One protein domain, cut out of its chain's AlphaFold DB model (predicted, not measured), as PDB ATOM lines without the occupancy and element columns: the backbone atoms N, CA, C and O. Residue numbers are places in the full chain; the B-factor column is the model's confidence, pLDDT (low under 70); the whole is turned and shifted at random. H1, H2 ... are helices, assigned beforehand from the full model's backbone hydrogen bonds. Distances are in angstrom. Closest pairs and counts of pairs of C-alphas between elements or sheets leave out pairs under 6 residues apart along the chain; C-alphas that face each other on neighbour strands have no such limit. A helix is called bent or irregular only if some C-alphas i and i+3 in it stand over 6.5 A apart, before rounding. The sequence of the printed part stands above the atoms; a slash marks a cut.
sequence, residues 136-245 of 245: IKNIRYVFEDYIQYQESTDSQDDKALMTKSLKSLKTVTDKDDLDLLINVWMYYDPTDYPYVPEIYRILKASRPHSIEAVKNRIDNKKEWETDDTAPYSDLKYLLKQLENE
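What this domain is: This is residues 136 to 245 of the 245 residues of an uncharacterized protein of Chryseobacterium humi (UniProt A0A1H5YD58). Three helical hairpins stand in a row: H1-H2, H3-H4, H5-H6. The printed part has 110 residues with six named helices, class all helix. It is compact, radius of gyration of the C-alphas 13.5 A, spanning 36 by 32 by 22 A.

How they stand to each other: Residues 136 to 142 of H1, residues 136 to 153, touch H2, residues 156 to 168, closest at C-alphas 139 and 162, 5.4 A. H3, residues 175 to 187, touches H4, residues 196 to 205. H1 to H4 form an up-and-down bundle, alternating in direction. H3 touches H5, residues 209 to 219, at a steep tilt of 61 degrees; H5 touches H6, residues 234 to 244. Every O i to N i+4 pair is within hydrogen-bond range in H2 to H6, 11 of 14 in H1.

Where its parts are: H1, 18.1 A long, irregular with C-alphas 148 and 151 9.5 A apart, begins at C-alpha 136 (1.703, -23.958, 0.750); H6 ends at C-alpha 244 (2.615, -44.631, 17.438).

The domain as a whole: Residues 220 to 233 form a long link; pLDDT is under 70 in residues 150 to 154 and 190 to 196.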
ATOM      1  N   ILE A 136       3.083 -23.485   0.654       88.88
ATOM      2  CA  ILE A 136       1.703 -23.958   0.750       88.88
ATOM      3  C   ILE A 136       0.880 -23.439  -0.421       88.88
ATOM      4  O   ILE A 136       0.205 -24.227  -1.078       88.88
ATOM      5  N   LYS A 137       0.974 -22.153  -0.758       88.69
ATOM      6  CA  LYS A 137       0.270 -21.607  -1.926       88.69
ATOM      7  C   LYS A 137       0.671 -22.289  -3.233       88.69
ATOM      8  O   LYS A 137      -0.177 -22.475  -4.095       88.69
ATOM      9  N   ASN A 138       1.929 -22.684  -3.384       87.06
ATOM     10  CA  ASN A 138       2.391 -23.402  -4.569       87.06
ATOM     11  C   ASN A 138       1.907 -24.848  -4.600       87.06
ATOM     12  O   ASN A 138       1.497 -25.321  -5.653       87.06
ATOM     13  N   ILE A 139       1.914 -25.533  -3.454       90.31
ATOM     14  CA  ILE A 139       1.291 -26.855  -3.322       90.31
ATOM     15  C   ILE A 139      -0.189 -26.757  -3.691       90.31
ATOM     16  O   ILE A 139      -0.675 -27.566  -4.473       90.31
ATOM     17  N   ARG A 140      -0.883 -25.734  -3.181       92.44
ATOM     18  CA  ARG A 140      -2.287 -25.453  -3.483       92.44
ATOM     19  C   ARG A 140      -2.499 -25.217  -4.970       92.44
ATOM     20  O   ARG A 140      -3.338 -25.883  -5.553       92.44
ATOM     21  N   TYR A 141      -1.707 -24.333  -5.571       87.88
ATOM     22  CA  TYR A 141      -1.760 -24.028  -6.997       87.88
ATOM     23  C   TYR A 141      -1.624 -25.294  -7.848       87.88
ATOM     24  O   TYR A 141      -2.515 -25.587  -8.635       87.88
ATOM     25  N   VAL A 142      -0.563 -26.078  -7.635       87.00
ATOM     26  CA  VAL A 142      -0.323 -27.309  -8.403       87.00
ATOM     27  C   VAL A 142      -1.429 -28.342  -8.165       87.00
ATOM     28  O   VAL A 142      -1.867 -29.012  -9.096       87.00
ATOM     29  N   PHE A 143      -1.896 -28.483  -6.924       89.81
ATOM     30  CA  PHE A 143      -2.943 -29.442  -6.590       89.81
ATOM     31  C   PHE A 143      -4.300 -29.060  -7.193       89.81
ATOM     32  O   PHE A 143      -4.979 -29.914  -7.751       89.81
ATOM     33  N   GLU A 144      -4.696 -27.791  -7.110       88.56
ATOM     34  CA  GLU A 144      -5.945 -27.294  -7.694       88.56
ATOM     35  C   GLU A 144      -5.929 -27.405  -9.221       88.56
ATOM     36  O   GLU A 144      -6.922 -27.842  -9.801       88.56
ATOM     37  N   ASP A 145      -4.794 -27.099  -9.855       85.44
ATOM     38  CA  ASP A 145      -4.598 -27.269 -11.296       85.44
ATOM     39  C   ASP A 145      -4.742 -28.747 -11.704       85.44
ATOM     40  O   ASP A 145      -5.513 -29.077 -12.607       85.44
ATOM     41  N   TYR A 146      -4.115 -29.664 -10.954       86.44
ATOM     42  CA  TYR A 146      -4.267 -31.111 -11.142       86.44
ATOM     43  C   TYR A 146      -5.718 -31.584 -11.001       86.44
ATOM     44  O   TYR A 146      -6.210 -32.338 -11.838       86.44
ATOM     45  N   ILE A 147      -6.440 -31.128  -9.974       86.50
ATOM     46  CA  ILE A 147      -7.853 -31.487  -9.793       86.50
ATOM     47  C   ILE A 147      -8.713 -30.940 -10.940       86.50
ATOM     48  O   ILE A 147      -9.632 -31.624 -11.394       86.50
ATOM     49  N   GLN A 148      -8.428 -29.724 -11.412       84.81
ATOM     50  CA  GLN A 148      -9.202 -29.068 -12.461       84.81
ATOM     51  C   GLN A 148      -9.011 -29.724 -13.834       84.81
ATOM     52  O   GLN A 148      -9.988 -29.884 -14.569       84.81
ATOM     53  N   TYR A 149      -7.778 -30.084 -14.190       80.88
ATOM     54  CA  TYR A 149      -7.438 -30.535 -15.542       80.88
ATOM     55  C   TYR A 149      -7.126 -32.037 -15.645       80.88
ATOM     56  O   TYR A 149      -6.860 -32.521 -16.751       80.88
ATOM     57  N   GLN A 150      -7.195 -32.777 -14.528       67.88
ATOM     58  CA  GLN A 150      -6.755 -34.177 -14.398       67.88
ATOM     59  C   GLN A 150      -5.314 -34.370 -14.927       67.88
ATOM     60  O   GLN A 150      -4.620 -33.383 -15.151       67.88
ATOM     61  N   GLU A 151      -4.833 -35.610 -15.101       57.62
ATOM     62  CA  GLU A 151      -3.442 -36.018 -15.439       57.62
ATOM     63  C   GLU A 151      -2.741 -35.273 -16.610       57.62
ATOM     64  O   GLU A 151      -1.579 -35.530 -16.910       57.62
ATOM     65  N   SER A 152      -3.395 -34.321 -17.284       51.28
ATOM     66  CA  SER A 152      -2.768 -33.410 -18.250       51.28
ATOM     67  C   SER A 152      -1.761 -32.415 -17.638       51.28
ATOM     68  O   SER A 152      -1.029 -31.771 -18.390       51.28
ATOM     69  N   THR A 153      -1.673 -32.328 -16.304       51.94
ATOM     70  CA  THR A 153      -0.745 -31.464 -15.540       51.94
ATOM     71  C   THR A 153       0.583 -32.134 -15.184       51.94
ATOM     72  O   THR A 153       1.323 -31.671 -14.316       51.94
ATOM     73  N   ASP A 154       0.954 -33.191 -15.907       60.91
ATOM     74  CA  ASP A 154       2.243 -33.877 -15.777       60.91
ATOM     75  C   ASP A 154       3.430 -33.050 -16.330       60.91
ATOM     76  O   ASP A 154       4.439 -33.574 -16.817       60.91
ATOM     77  N   SER A 155       3.314 -31.719 -16.273       72.44
ATOM     78  CA  SER A 155       4.374 -30.800 -16.640       72.44
ATOM     79  C   SER A 155       5.538 -30.980 -15.662       72.44
ATOM     80  O   SER A 155       5.379 -31.064 -14.439       72.44
ATOM     81  N   GLN A 156       6.753 -31.060 -16.202       75.94
ATOM     82  CA  GLN A 156       7.959 -31.171 -15.377       75.94
ATOM     83  C   GLN A 156       8.115 -29.967 -14.433       75.94
ATOM     84  O   GLN A 156       8.708 -30.100 -13.362       75.94
ATOM     85  N   ASP A 157       7.542 -28.819 -14.802       75.38
ATOM     86  CA  ASP A 157       7.569 -27.595 -14.009       75.38
ATOM     87  C   ASP A 157       6.696 -27.713 -12.750       75.38
ATOM     88  O   ASP A 157       7.163 -27.380 -11.656       75.38
ATOM     89  N   ASP A 158       5.487 -28.269 -12.858       80.94
ATOM     90  CA  ASP A 158       4.590 -28.472 -11.712       80.94
ATOM     91  C   ASP A 158       5.136 -29.526 -10.748       80.94
ATOM     92  O   ASP A 158       5.160 -29.313  -9.530       80.94
ATOM     93  N   LYS A 159       5.692 -30.621 -11.286       80.94
ATOM     94  CA  LYS A 159       6.407 -31.637 -10.495       80.94
ATOM     95  C   LYS A 159       7.557 -31.008  -9.704       80.94
ATOM     96  O   LYS A 159       7.667 -31.197  -8.481       80.94
ATOM     97  N   ALA A 160       8.395 -30.214 -10.373       81.44
ATOM     98  CA  ALA A 160       9.516 -29.523  -9.744       81.44
ATOM     99  C   ALA A 160       9.050 -28.520  -8.676       81.44
ATOM    100  O   ALA A 160       9.638 -28.458  -7.588       81.44
ATOM    101  N   LEU A 161       7.978 -27.771  -8.948       83.00
ATOM    102  CA  LEU A 161       7.420 -26.777  -8.034       83.00
ATOM    103  C   LEU A 161       6.823 -27.416  -6.778       83.00
ATOM    104  O   LEU A 161       7.168 -26.995  -5.667       83.00
ATOM    105  N   MET A 162       5.994 -28.452  -6.934       87.62
ATOM    106  CA  MET A 162       5.436 -29.239  -5.829       87.62
ATOM    107  C   MET A 162       6.559 -29.785  -4.944       87.62
ATOM    108  O   MET A 162       6.554 -29.636  -3.725       87.62
ATOM    109  N   THR A 163       7.600 -30.330  -5.567       85.12
ATOM    110  CA  THR A 163       8.732 -30.960  -4.868       85.12
ATOM    111  C   THR A 163       9.559 -29.993  -4.073       85.12
ATOM    112  O   THR A 163       9.864 -30.238  -2.905       85.12
ATOM    113  N   LYS A 164       9.943 -28.888  -4.711       84.62
ATOM    114  CA  LYS A 164      10.679 -27.825  -4.044       84.62
ATOM    115  C   LYS A 164       9.865 -27.302  -2.865       84.62
ATOM    116  O   LYS A 164      10.428 -27.071  -1.801       84.62
ATOM    117  N   SER A 165       8.552 -27.165  -3.040       87.88
ATOM    118  CA  SER A 165       7.663 -26.652  -2.001       87.88
ATOM    119  C   SER A 165       7.529 -27.613  -0.820       87.88
ATOM    120  O   SER A 165       7.780 -27.207   0.311       87.88
ATOM    121  N   LEU A 166       7.264 -28.899  -1.067       90.06
ATOM    122  CA  LEU A 166       7.194 -29.923  -0.020       90.06
ATOM    123  C   LEU A 166       8.523 -30.073   0.738       90.06
ATOM    124  O   LEU A 166       8.533 -30.109   1.967       90.06
ATOM    125  N   LYS A 167       9.663 -30.090   0.037       88.06
ATOM    126  CA  LYS A 167      10.987 -30.201   0.680       88.06
ATOM    127  C   LYS A 167      11.328 -29.004   1.565       88.06
ATOM    128  O   LYS A 167      12.007 -29.169   2.575       88.06
ATOM    129  N   SER A 168      10.861 -27.814   1.203       85.62
ATOM    130  CA  SER A 168      11.105 -26.605   1.990       85.62
ATOM    131  C   SER A 168      10.206 -26.482   3.222       85.62
ATOM    132  O   SER A 168      10.568 -25.777   4.167       85.62
ATOM    133  N   LEU A 169       9.058 -27.167   3.256       86.50
ATOM    134  CA  LEU A 169       8.183 -27.170   4.427       86.50
ATOM    135  C   LEU A 169       8.783 -27.995   5.568       86.50
ATOM    136  O   LEU A 169       9.135 -29.169   5.417       86.50
ATOM    137  N   LYS A 170       8.879 -27.371   6.747       85.69
ATOM    138  CA  LYS A 170       9.347 -28.020   7.981       85.69
ATOM    139  C   LYS A 170       8.178 -28.509   8.830       85.69
ATOM    140  O   LYS A 170       8.114 -29.694   9.134       85.69
ATOM    141  N   THR A 171       7.269 -27.603   9.178       84.69
ATOM    142  CA  THR A 171       6.090 -27.837  10.023       84.69
ATOM    143  C   THR A 171       4.931 -26.972   9.542       84.69
ATOM    144  O   THR A 171       5.167 -25.887   9.008       84.69
ATOM    145  N   VAL A 172       3.701 -27.416   9.778       86.25
ATOM    146  CA  VAL A 172       2.461 -26.708   9.450       86.25
ATOM    147  C   VAL A 172       1.494 -26.881  10.612       86.25
ATOM    148  O   VAL A 172       1.219 -27.999  11.029       86.25
ATOM    149  N   THR A 173       0.996 -25.785  11.167       85.19
ATOM    150  CA  THR A 173       0.047 -25.825  12.294       85.19
ATOM    151  C   THR A 173      -1.322 -25.283  11.925       85.19
ATOM    152  O   THR A 173      -2.271 -25.486  12.675       85.19
ATOM    153  N   ASP A 174      -1.416 -24.574  10.800       90.19
ATOM    154  CA  ASP A 174      -2.683 -24.080  10.291       90.19
ATOM    155  C   ASP A 174      -3.558 -25.244   9.813       90.19
ATOM    156  O   ASP A 174      -3.076 -26.204   9.207       90.19
ATOM    157  N   LYS A 175      -4.849 -25.161  10.132       89.56
ATOM    158  CA  LYS A 175      -5.803 -26.230   9.851       89.56
ATOM    159  C   LYS A 175      -6.047 -26.388   8.350       89.56
ATOM    160  O   LYS A 175      -6.036 -27.515   7.865       89.56
ATOM    161  N   ASP A 176      -6.241 -25.290   7.628       91.12
ATOM    162  CA  ASP A 176      -6.574 -25.320   6.201       91.12
ATOM    163  C   ASP A 176      -5.373 -25.800   5.372       91.12
ATOM    164  O   ASP A 176      -5.524 -26.479   4.351       91.12
ATOM    165  N   ASP A 177      -4.164 -25.488   5.835       93.31
ATOM    166  CA  ASP A 177      -2.922 -25.958   5.231       93.31
ATOM    167  C   ASP A 177      -2.661 -27.447   5.516       93.31
ATOM    168  O   ASP A 177      -2.197 -28.179   4.637       93.31
ATOM    169  N   LEU A 178      -2.990 -27.933   6.718       94.44
ATOM    170  CA  LEU A 178      -2.944 -29.366   7.036       94.44
ATOM    171  C   LEU A 178      -3.975 -30.155   6.223       94.44
ATOM    172  O   LEU A 178      -3.638 -31.208   5.677       94.44
ATOM    173  N   ASP A 179      -5.195 -29.634   6.086       95.25
ATOM    174  CA  ASP A 179      -6.243 -30.236   5.259       95.25
ATOM    175  C   ASP A 179      -5.817 -30.294   3.785       95.25
ATOM    176  O   ASP A 179      -6.034 -31.307   3.112       95.25
ATOM    177  N   LEU A 180      -5.154 -29.248   3.278       94.94
ATOM    178  CA  LEU A 180      -4.537 -29.271   1.952       94.94
ATOM    179  C   LEU A 180      -3.510 -30.404   1.841       94.94
ATOM    180  O   LEU A 180      -3.611 -31.211   0.921       94.94
ATOM    181  N   LEU A 181      -2.546 -30.497   2.762       94.25
ATOM    182  CA  LEU A 181      -1.499 -31.524   2.711       94.25
ATOM    183  C   LEU A 181      -2.064 -32.947   2.769       94.25
ATOM    184  O   LEU A 181      -1.573 -33.825   2.060       94.25
ATOM    185  N   ILE A 182      -3.106 -33.179   3.571       95.12
ATOM    186  CA  ILE A 182      -3.791 -34.476   3.628       95.12
ATOM    187  C   ILE A 182      -4.479 -34.770   2.292       95.12
ATOM    188  O   ILE A 182      -4.344 -35.871   1.769       95.12
ATOM    189  N   ASN A 183      -5.169 -33.798   1.692       93.44
ATOM    190  CA  ASN A 183      -5.801 -34.002   0.386       93.44
ATOM    191  C   ASN A 183      -4.775 -34.237  -0.732       93.44
ATOM    192  O   ASN A 183      -5.028 -35.066  -1.602       93.44
ATOM    193  N   VAL A 184      -3.614 -33.576  -0.688       91.88
ATOM    194  CA  VAL A 184      -2.499 -33.857  -1.604       91.88
ATOM    195  C   VAL A 184      -2.004 -35.286  -1.393       91.88
ATOM    196  O   VAL A 184      -1.873 -36.026  -2.357       91.88
ATOM    197  N   TRP A 185      -1.803 -35.721  -0.147       91.19
ATOM    198  CA  TRP A 185      -1.395 -37.098   0.155       91.19
ATOM    199  C   TRP A 185      -2.387 -38.145  -0.364       91.19
ATOM    200  O   TRP A 185      -1.970 -39.208  -0.807       91.19
ATOM    201  N   MET A 186      -3.686 -37.841  -0.313       89.94
ATOM    202  CA  MET A 186      -4.732 -38.745  -0.785       89.94
ATOM    203  C   MET A 186      -4.855 -38.763  -2.310       89.94
ATOM    204  O   MET A 186      -5.018 -39.824  -2.897       89.94
ATOM    205  N   TYR A 187      -4.865 -37.594  -2.950       88.44
ATOM    206  CA  TYR A 187      -5.394 -37.456  -4.310       88.44
ATOM    207  C   TYR A 187      -4.371 -37.028  -5.348       88.44
ATOM    208  O   TYR A 187      -4.665 -37.100  -6.539       88.44
ATOM    209  N   TYR A 188      -3.200 -36.557  -4.926       85.00
ATOM    210  CA  TYR A 188      -2.165 -36.136  -5.854       85.00
ATOM    211  C   TYR A 188      -1.272 -37.324  -6.212       85.00
ATOM    212  O   TYR A 188      -0.370 -37.681  -5.454       85.00
ATOM    213  N   ASP A 189      -1.527 -37.910  -7.380       72.00
ATOM    214  CA  ASP A 189      -0.752 -39.019  -7.940       72.00
ATOM    215  C   ASP A 189      -0.334 -38.698  -9.384       72.00
ATOM    216  O   ASP A 189      -0.958 -39.161 -10.339       72.00
ATOM    217  N   PRO A 190       0.698 -37.855  -9.590       61.25
ATOM    218  CA  PRO A 190       1.322 -37.752 -10.896       61.25
ATOM    219  C   PRO A 190       2.014 -39.084 -11.153       61.25
ATOM    220  O   PRO A 190       2.915 -39.473 -10.397       61.25
ATOM    221  N   THR A 191       1.618 -39.776 -12.217       57.25
ATOM    222  CA  THR A 191       2.271 -41.014 -12.634       57.25
ATOM    223  C   THR A 191       3.785 -40.734 -12.716       57.25
ATOM    224  O   THR A 191       4.219 -39.729 -13.284       57.25
ATOM    225  N   ASP A 192       4.590 -41.554 -12.027       50.72
ATOM    226  CA  ASP A 192       6.043 -41.403 -11.783       50.72
ATOM    227  C   ASP A 192       6.511 -40.579 -10.547       50.72
ATOM    228  O   ASP A 192       7.707 -40.280 -10.447       50.72
ATOM    229  N   TYR A 193       5.655 -40.231  -9.566       59.38
ATOM    230  CA  TYR A 193       6.024 -39.271  -8.496       59.38
ATOM    231  C   TYR A 193       5.738 -39.691  -7.024       59.38
ATOM    232  O   TYR A 193       4.686 -39.380  -6.471       59.38
ATOM    233  N   PRO A 194       6.692 -40.308  -6.286       62.03
ATOM    234  CA  PRO A 194       6.454 -40.789  -4.916       62.03
ATOM    235  C   PRO A 194       6.746 -39.731  -3.822       62.03
ATOM    236  O   PRO A 194       7.790 -39.782  -3.171       62.03
ATOM    237  N   TYR A 195       5.832 -38.781  -3.571       62.44
ATOM    238  CA  TYR A 195       6.000 -37.705  -2.553       62.44
ATOM    239  C   TYR A 195       5.367 -37.972  -1.192       62.44
ATOM    240  O   TYR A 195       5.550 -37.188  -0.254       62.44
ATOM    241  N   VAL A 196       4.704 -39.118  -1.054       68.31
ATOM    242  CA  VAL A 196       4.201 -39.647   0.217       68.31
ATOM    243  C   VAL A 196       5.217 -39.498   1.371       68.31
ATOM    244  O   VAL A 196       4.800 -39.074   2.453       68.31
ATOM    245  N   PRO A 197       6.541 -39.724   1.180       83.19
ATOM    246  CA  PRO A 197       7.522 -39.531   2.248       83.19
ATOM    247  C   PRO A 197       7.664 -38.083   2.739       83.19
ATOM    248  O   PRO A 197       7.837 -37.864   3.937       83.19
ATOM    249  N   GLU A 198       7.591 -37.084   1.850       89.25
ATOM    250  CA  GLU A 198       7.770 -35.675   2.232       89.25
ATOM    251  C   GLU A 198       6.546 -35.137   2.968       89.25
ATOM    252  O   GLU A 198       6.688 -34.466   3.991       89.25
ATOM    253  N   ILE A 199       5.343 -35.482   2.503       91.75
ATOM    254  CA  ILE A 199       4.114 -35.090   3.200       91.75
ATOM    255  C   ILE A 199       4.076 -35.744   4.579       91.75
ATOM    256  O   ILE A 199       3.852 -35.059   5.577       91.75
ATOM    257  N   TYR A 200       4.396 -37.040   4.668       92.19
ATOM    258  CA  TYR A 200       4.482 -37.723   5.955       92.19
ATOM    259  C   TYR A 200       5.509 -37.073   6.893       92.19
ATOM    260  O   TYR A 200       5.205 -36.843   8.065       92.19
ATOM    261  N   ARG A 201       6.695 -36.696   6.389       94.06
ATOM    262  CA  ARG A 201       7.710 -35.965   7.169       94.06
ATOM    263  C   ARG A 201       7.140 -34.676   7.767       94.06
ATOM    264  O   ARG A 201       7.365 -34.414   8.949       94.06
ATOM    265  N   ILE A 202       6.414 -33.886   6.975       94.12
ATOM    266  CA  ILE A 202       5.800 -32.630   7.429       94.12
ATOM    267  C   ILE A 202       4.719 -32.913   8.477       94.12
ATOM    268  O   ILE A 202       4.731 -32.300   9.546       94.12
ATOM    269  N   LEU A 203       3.815 -33.863   8.218       95.19
ATOM    270  CA  LEU A 203       2.737 -34.224   9.143       95.19
ATOM    271  C   LEU A 203       3.288 -34.740  10.479       95.19
ATOM    272  O   LEU A 203       2.812 -34.333  11.538       95.19
ATOM    273  N   LYS A 204       4.337 -35.566  10.452       95.50
ATOM    274  CA  LYS A 204       5.031 -36.050  11.651       95.50
ATOM    275  C   LYS A 204       5.622 -34.902  12.465       95.50
ATOM    276  O   LYS A 204       5.420 -34.848  13.676       95.50
ATOM    277  N   ALA A 205       6.316 -33.972  11.809       92.94
ATOM    278  CA  ALA A 205       6.908 -32.809  12.470       92.94
ATOM    279  C   ALA A 205       5.856 -31.821  13.016       92.94
ATOM    280  O   ALA A 205       6.163 -31.014  13.887       92.94
ATOM    281  N   SER A 206       4.619 -31.903  12.524       92.56
ATOM    282  CA  SER A 206       3.509 -30.997  12.850       92.56
ATOM    283  C   SER A 206       2.561 -31.522  13.934       92.56
ATOM    284  O   SER A 206       1.509 -30.934  14.198       92.56
ATOM    285  N   ARG A 207       2.905 -32.641  14.577       93.56
ATOM    286  CA  ARG A 207       2.137 -33.172  15.710       93.56
ATOM    287  C   ARG A 207       2.106 -32.150  16.861       93.56
ATOM    288  O   ARG A 207       3.112 -31.483  17.097       93.56
ATOM    289  N   PRO A 208       0.985 -32.015  17.596       95.69
ATOM    290  CA  PRO A 208      -0.226 -32.845  17.553       95.69
ATOM    291  C   PRO A 208      -1.261 -32.448  16.484       95.69
ATOM    292  O   PRO A 208      -2.158 -33.238  16.205       95.69
ATOM    293  N   HIS A 209      -1.134 -31.275  15.862       94.00
ATOM    294  CA  HIS A 209      -2.139 -30.708  14.951       94.00
ATOM    295  C   HIS A 209      -2.468 -31.624  13.765       94.00
ATOM    296  O   HIS A 209      -3.626 -31.759  13.382       94.00
ATOM    297  N   SER A 210      -1.471 -32.325  13.221       96.31
ATOM    298  CA  SER A 210      -1.680 -33.282  12.128       96.31
ATOM    299  C   SER A 210      -2.558 -34.477  12.519       96.31
ATOM    300  O   SER A 210      -3.349 -34.938  11.702       96.31
ATOM    301  N   ILE A 211      -2.474 -34.964  13.764       97.44
ATOM    302  CA  ILE A 211      -3.336 -36.050  14.262       97.44
ATOM    303  C   ILE A 211      -4.787 -35.575  14.305       97.44
ATOM    304  O   ILE A 211      -5.690 -36.298  13.887       97.44
ATOM    305  N   GLU A 212      -5.009 -34.358  14.802       97.25
ATOM    306  CA  GLU A 212      -6.337 -33.753  14.850       97.25
ATOM    307  C   GLU A 212      -6.905 -33.540  13.442       97.25
ATOM    308  O   GLU A 212      -8.047 -33.914  13.182       97.25
ATOM    309  N   ALA A 213      -6.099 -33.025  12.512       97.31
ATOM    310  CA  ALA A 213      -6.504 -32.835  11.123       97.31
ATOM    311  C   ALA A 213      -6.877 -34.163  10.439       97.31
ATOM    312  O   ALA A 213      -7.929 -34.257   9.810       97.31
ATOM    313  N   VAL A 214      -6.088 -35.229  10.626       97.56
ATOM    314  CA  VAL A 214      -6.409 -36.552  10.059       97.56
ATOM    315  C   VAL A 214      -7.694 -37.127  10.664       97.56
ATOM    316  O   VAL A 214      -8.524 -37.647   9.921       97.56
ATOM    317  N   LYS A 215      -7.905 -37.000  11.982       98.00
ATOM    318  CA  LYS A 215      -9.165 -37.412  12.633       98.00
ATOM    319  C   LYS A 215     -10.356 -36.658  12.058       98.00
ATOM    320  O   LYS A 215     -11.301 -37.284  11.589       98.00
ATOM    321  N   ASN A 216     -10.252 -35.332  11.986       97.31
ATOM    322  CA  ASN A 216     -11.277 -34.494  11.380       97.31
ATOM    323  C   ASN A 216     -11.556 -34.917   9.933       97.31
ATOM    324  O   ASN A 216     -12.714 -34.992   9.530       97.31
ATOM    325  N   ARG A 217     -10.529 -35.236   9.143       96.69
ATOM    326  CA  ARG A 217     -10.712 -35.654   7.753       96.69
ATOM    327  C   ARG A 217     -11.422 -37.004   7.611       96.69
ATOM    328  O   ARG A 217     -12.227 -37.153   6.691       96.69
ATOM    329  N   ILE A 218     -11.134 -37.954   8.503       96.38
ATOM    330  CA  ILE A 218     -11.834 -39.246   8.597       96.38
ATOM    331  C   ILE A 218     -13.304 -39.021   8.980       96.38
ATOM    332  O   ILE A 218     -14.199 -39.567   8.341       96.38
ATOM    333  N   ASP A 219     -13.567 -38.173   9.975       96.56
ATOM    334  CA  ASP A 219     -14.933 -37.878  10.426       96.56
ATOM    335  C   ASP A 219     -15.751 -37.139   9.349       96.56
ATOM    336  O   ASP A 219     -16.968 -37.300   9.260       96.56
ATOM    337  N   ASN A 220     -15.077 -36.375   8.484       95.69
ATOM    338  CA  ASN A 220     -15.662 -35.648   7.356       95.69
ATOM    339  C   ASN A 220     -15.421 -36.374   6.019       95.69
ATOM    340  O   ASN A 220     -14.955 -35.782   5.040       95.69
ATOM    341  N   LYS A 221     -15.728 -37.675   5.978       94.69
ATOM    342  CA  LYS A 221     -15.703 -38.494   4.756       94.69
ATOM    343  C   LYS A 221     -16.612 -37.906   3.668       94.69
ATOM    344  O   LYS A 221     -17.756 -37.543   3.943       94.69
ATOM    345  N   LYS A 222     -16.136 -37.853   2.418       93.25
ATOM    346  CA  LYS A 222     -16.962 -37.432   1.270       93.25
ATOM    347  C   LYS A 222     -17.872 -38.574   0.814       93.25
ATOM    348  O   LYS A 222     -17.523 -39.740   0.945       93.25
ATOM    349  N   GLU A 223     -19.021 -38.251   0.223       94.81
ATOM    350  CA  GLU A 223     -20.038 -39.251  -0.157       94.81
ATOM    351  C   GLU A 223     -19.531 -40.343  -1.111       94.81
ATOM    352  O   GLU A 223     -20.012 -41.471  -1.074       94.81
ATOM    353  N   TRP A 224     -18.551 -40.015  -1.953       93.25
ATOM    354  CA  TRP A 224     -17.966 -40.928  -2.933       93.25
ATOM    355  C   TRP A 224     -16.788 -41.755  -2.386       93.25
ATOM    356  O   TRP A 224     -16.273 -42.615  -3.094       93.25
ATOM    357  N   GLU A 225     -16.350 -41.516  -1.146       94.56
ATOM    358  CA  GLU A 225     -15.248 -42.240  -0.502       94.56
ATOM    359  C   GLU A 225     -15.751 -43.497   0.222       94.56
ATOM    360  O   GLU A 225     -16.748 -43.463   0.955       94.56
ATOM    361  N   THR A 226     -15.029 -44.614   0.085       92.88
ATOM    362  CA  THR A 226     -15.382 -45.882   0.741       92.88
ATOM    363  C   THR A 226     -14.329 -46.313   1.755       92.88
ATOM    364  O   THR A 226     -13.141 -46.036   1.616       92.88
ATOM    365  N   ASP A 227     -14.772 -46.991   2.816       91.50
ATOM    366  CA  ASP A 227     -13.910 -47.403   3.933       91.50
ATOM    367  C   ASP A 227     -12.880 -48.483   3.567       91.50
ATOM    368  O   ASP A 227     -11.952 -48.726   4.341       91.50
ATOM    369  N   ASP A 228     -13.068 -49.131   2.423       91.50
ATOM    370  CA  ASP A 228     -12.342 -50.299   1.932       91.50
ATOM    371  C   ASP A 228     -11.449 -50.017   0.716       91.50
ATOM    372  O   ASP A 228     -10.707 -50.908   0.307       91.50
ATOM    373  N   THR A 229     -11.477 -48.804   0.151       87.06
ATOM    374  CA  THR A 229     -10.647 -48.457  -1.012       87.06
ATOM    375  C   THR A 229      -9.718 -47.277  -0.746       87.06
ATOM    376  O   THR A 229     -10.001 -46.374   0.049       87.06
ATOM    377  N   ALA A 230      -8.529 -47.326  -1.347       87.25
ATOM    378  CA  ALA A 230      -7.611 -46.197  -1.374       87.25
ATOM    379  C   ALA A 230      -8.212 -45.063  -2.231       87.25
ATOM    380  O   ALA A 230      -8.969 -45.339  -3.165       87.25
ATOM    381  N   PRO A 231      -7.895 -43.794  -1.928       88.94
ATOM    382  CA  PRO A 231      -6.947 -43.350  -0.897       88.94
ATOM    383  C   PRO A 231      -7.569 -43.135   0.495       88.94
ATOM    384  O   PRO A 231      -6.854 -42.885   1.461       88.94
ATOM    385  N   TYR A 232      -8.897 -43.230   0.635       92.56
ATOM    386  CA  TYR A 232      -9.570 -42.965   1.913       92.56
ATOM    387  C   TYR A 232      -9.226 -43.990   2.998       92.56
ATOM    388  O   TYR A 232      -8.912 -43.613   4.130       92.56
ATOM    389  N   SER A 233      -9.241 -45.282   2.663       90.00
ATOM    390  CA  SER A 233      -8.916 -46.351   3.618       90.00
ATOM    391  C   SER A 233      -7.508 -46.217   4.227       90.00
ATOM    392  O   SER A 233      -7.311 -46.572   5.394       90.00
ATOM    393  N   ASP A 234      -6.565 -45.607   3.503       91.06
ATOM    394  CA  ASP A 234      -5.187 -45.419   3.957       91.06
ATOM    395  C   ASP A 234      -5.055 -44.341   5.051       91.06
ATOM    396  O   ASP A 234      -4.088 -44.358   5.818       91.06
ATOM    397  N   LEU A 235      -6.044 -43.450   5.229       94.06
ATOM    398  CA  LEU A 235      -6.030 -42.451   6.313       94.06
ATOM    399  C   LEU A 235      -5.957 -43.099   7.701       94.06
ATOM    400  O   LEU A 235      -5.309 -42.566   8.601       94.06
ATOM    401  N   LYS A 236      -6.582 -44.270   7.884       93.50
ATOM    402  CA  LYS A 236      -6.513 -45.025   9.148       93.50
ATOM    403  C   LYS A 236      -5.088 -45.504   9.425       93.50
ATOM    404  O   LYS A 236      -4.650 -45.512  10.575       93.50
ATOM    405  N   TYR A 237      -4.355 -45.883   8.379       91.56
ATOM    406  CA  TYR A 237      -2.952 -46.264   8.487       91.56
ATOM    407  C   TYR A 237      -2.064 -45.050   8.782       91.56
ATOM    408  O   TYR A 237      -1.264 -45.108   9.717       91.56
ATOM    409  N   LEU A 238      -2.262 -43.938   8.066       93.44
ATOM    410  CA  LEU A 238      -1.569 -42.673   8.324       93.44
ATOM    411  C   LEU A 238      -1.775 -42.206   9.772       93.44
ATOM    412  O   LEU A 238      -0.806 -41.896  10.465       93.44
ATOM    413  N   LEU A 239      -3.021 -42.220  10.257       96.50
ATOM    414  CA  LEU A 239      -3.345 -41.864  11.636       96.50
ATOM    415  C   LEU A 239      -2.591 -42.752  12.626       96.50
ATOM    416  O   LEU A 239      -1.924 -42.254  13.531       96.50
ATOM    417  N   LYS A 240      -2.635 -44.071  12.412       95.75
ATOM    418  CA  LYS A 240      -1.931 -45.037  13.256       95.75
ATOM    419  C   LYS A 240      -0.420 -44.793  13.267       95.75
ATOM    420  O   LYS A 240       0.200 -44.938  14.318       95.75
ATOM    421  N   GLN A 241       0.193 -44.453  12.135       94.12
ATOM    422  CA  GLN A 241       1.617 -44.117  12.091       94.12
ATOM    423  C   GLN A 241       1.925 -42.847  12.887       94.12
ATOM    424  O   GLN A 241       2.885 -42.826  13.649       94.12
ATOM    425  N   LEU A 242       1.102 -41.806  12.741       94.81
ATOM    426  CA  LEU A 242       1.278 -40.557  13.478       94.81
ATOM    427  C   LEU A 242       1.053 -40.730  14.985       94.81
ATOM    428  O   LEU A 242       1.668 -40.010  15.757       94.81
ATOM    429  N   GLU A 243       0.202 -41.655  15.431       95.31
ATOM    430  CA  GLU A 243      -0.057 -41.882  16.862       95.31
ATOM    431  C   GLU A 243       1.007 -42.746  17.565       95.31
ATOM    432  O   GLU A 243       1.189 -42.594  18.772       95.31
ATOM    433  N   ASN A 244       1.708 -43.631  16.845       89.56
ATOM    434  CA  ASN A 244       2.615 -44.631  17.438       89.56
ATOM    435  C   ASN A 244       4.101 -44.235  17.494       89.56
ATOM    436  O   ASN A 244       4.899 -44.986  18.055       89.56
ATOM    437  N   GLU A 245       4.486 -43.109  16.898       72.12
ATOM    438  CA  GLU A 245       5.855 -42.568  16.966       72.12
ATOM    439  C   GLU A 245       6.011 -41.490  18.040       72.12
ATOM    440  O   GLU A 245       7.157 -41.100  18.334       72.12
TER     441      GLU A 245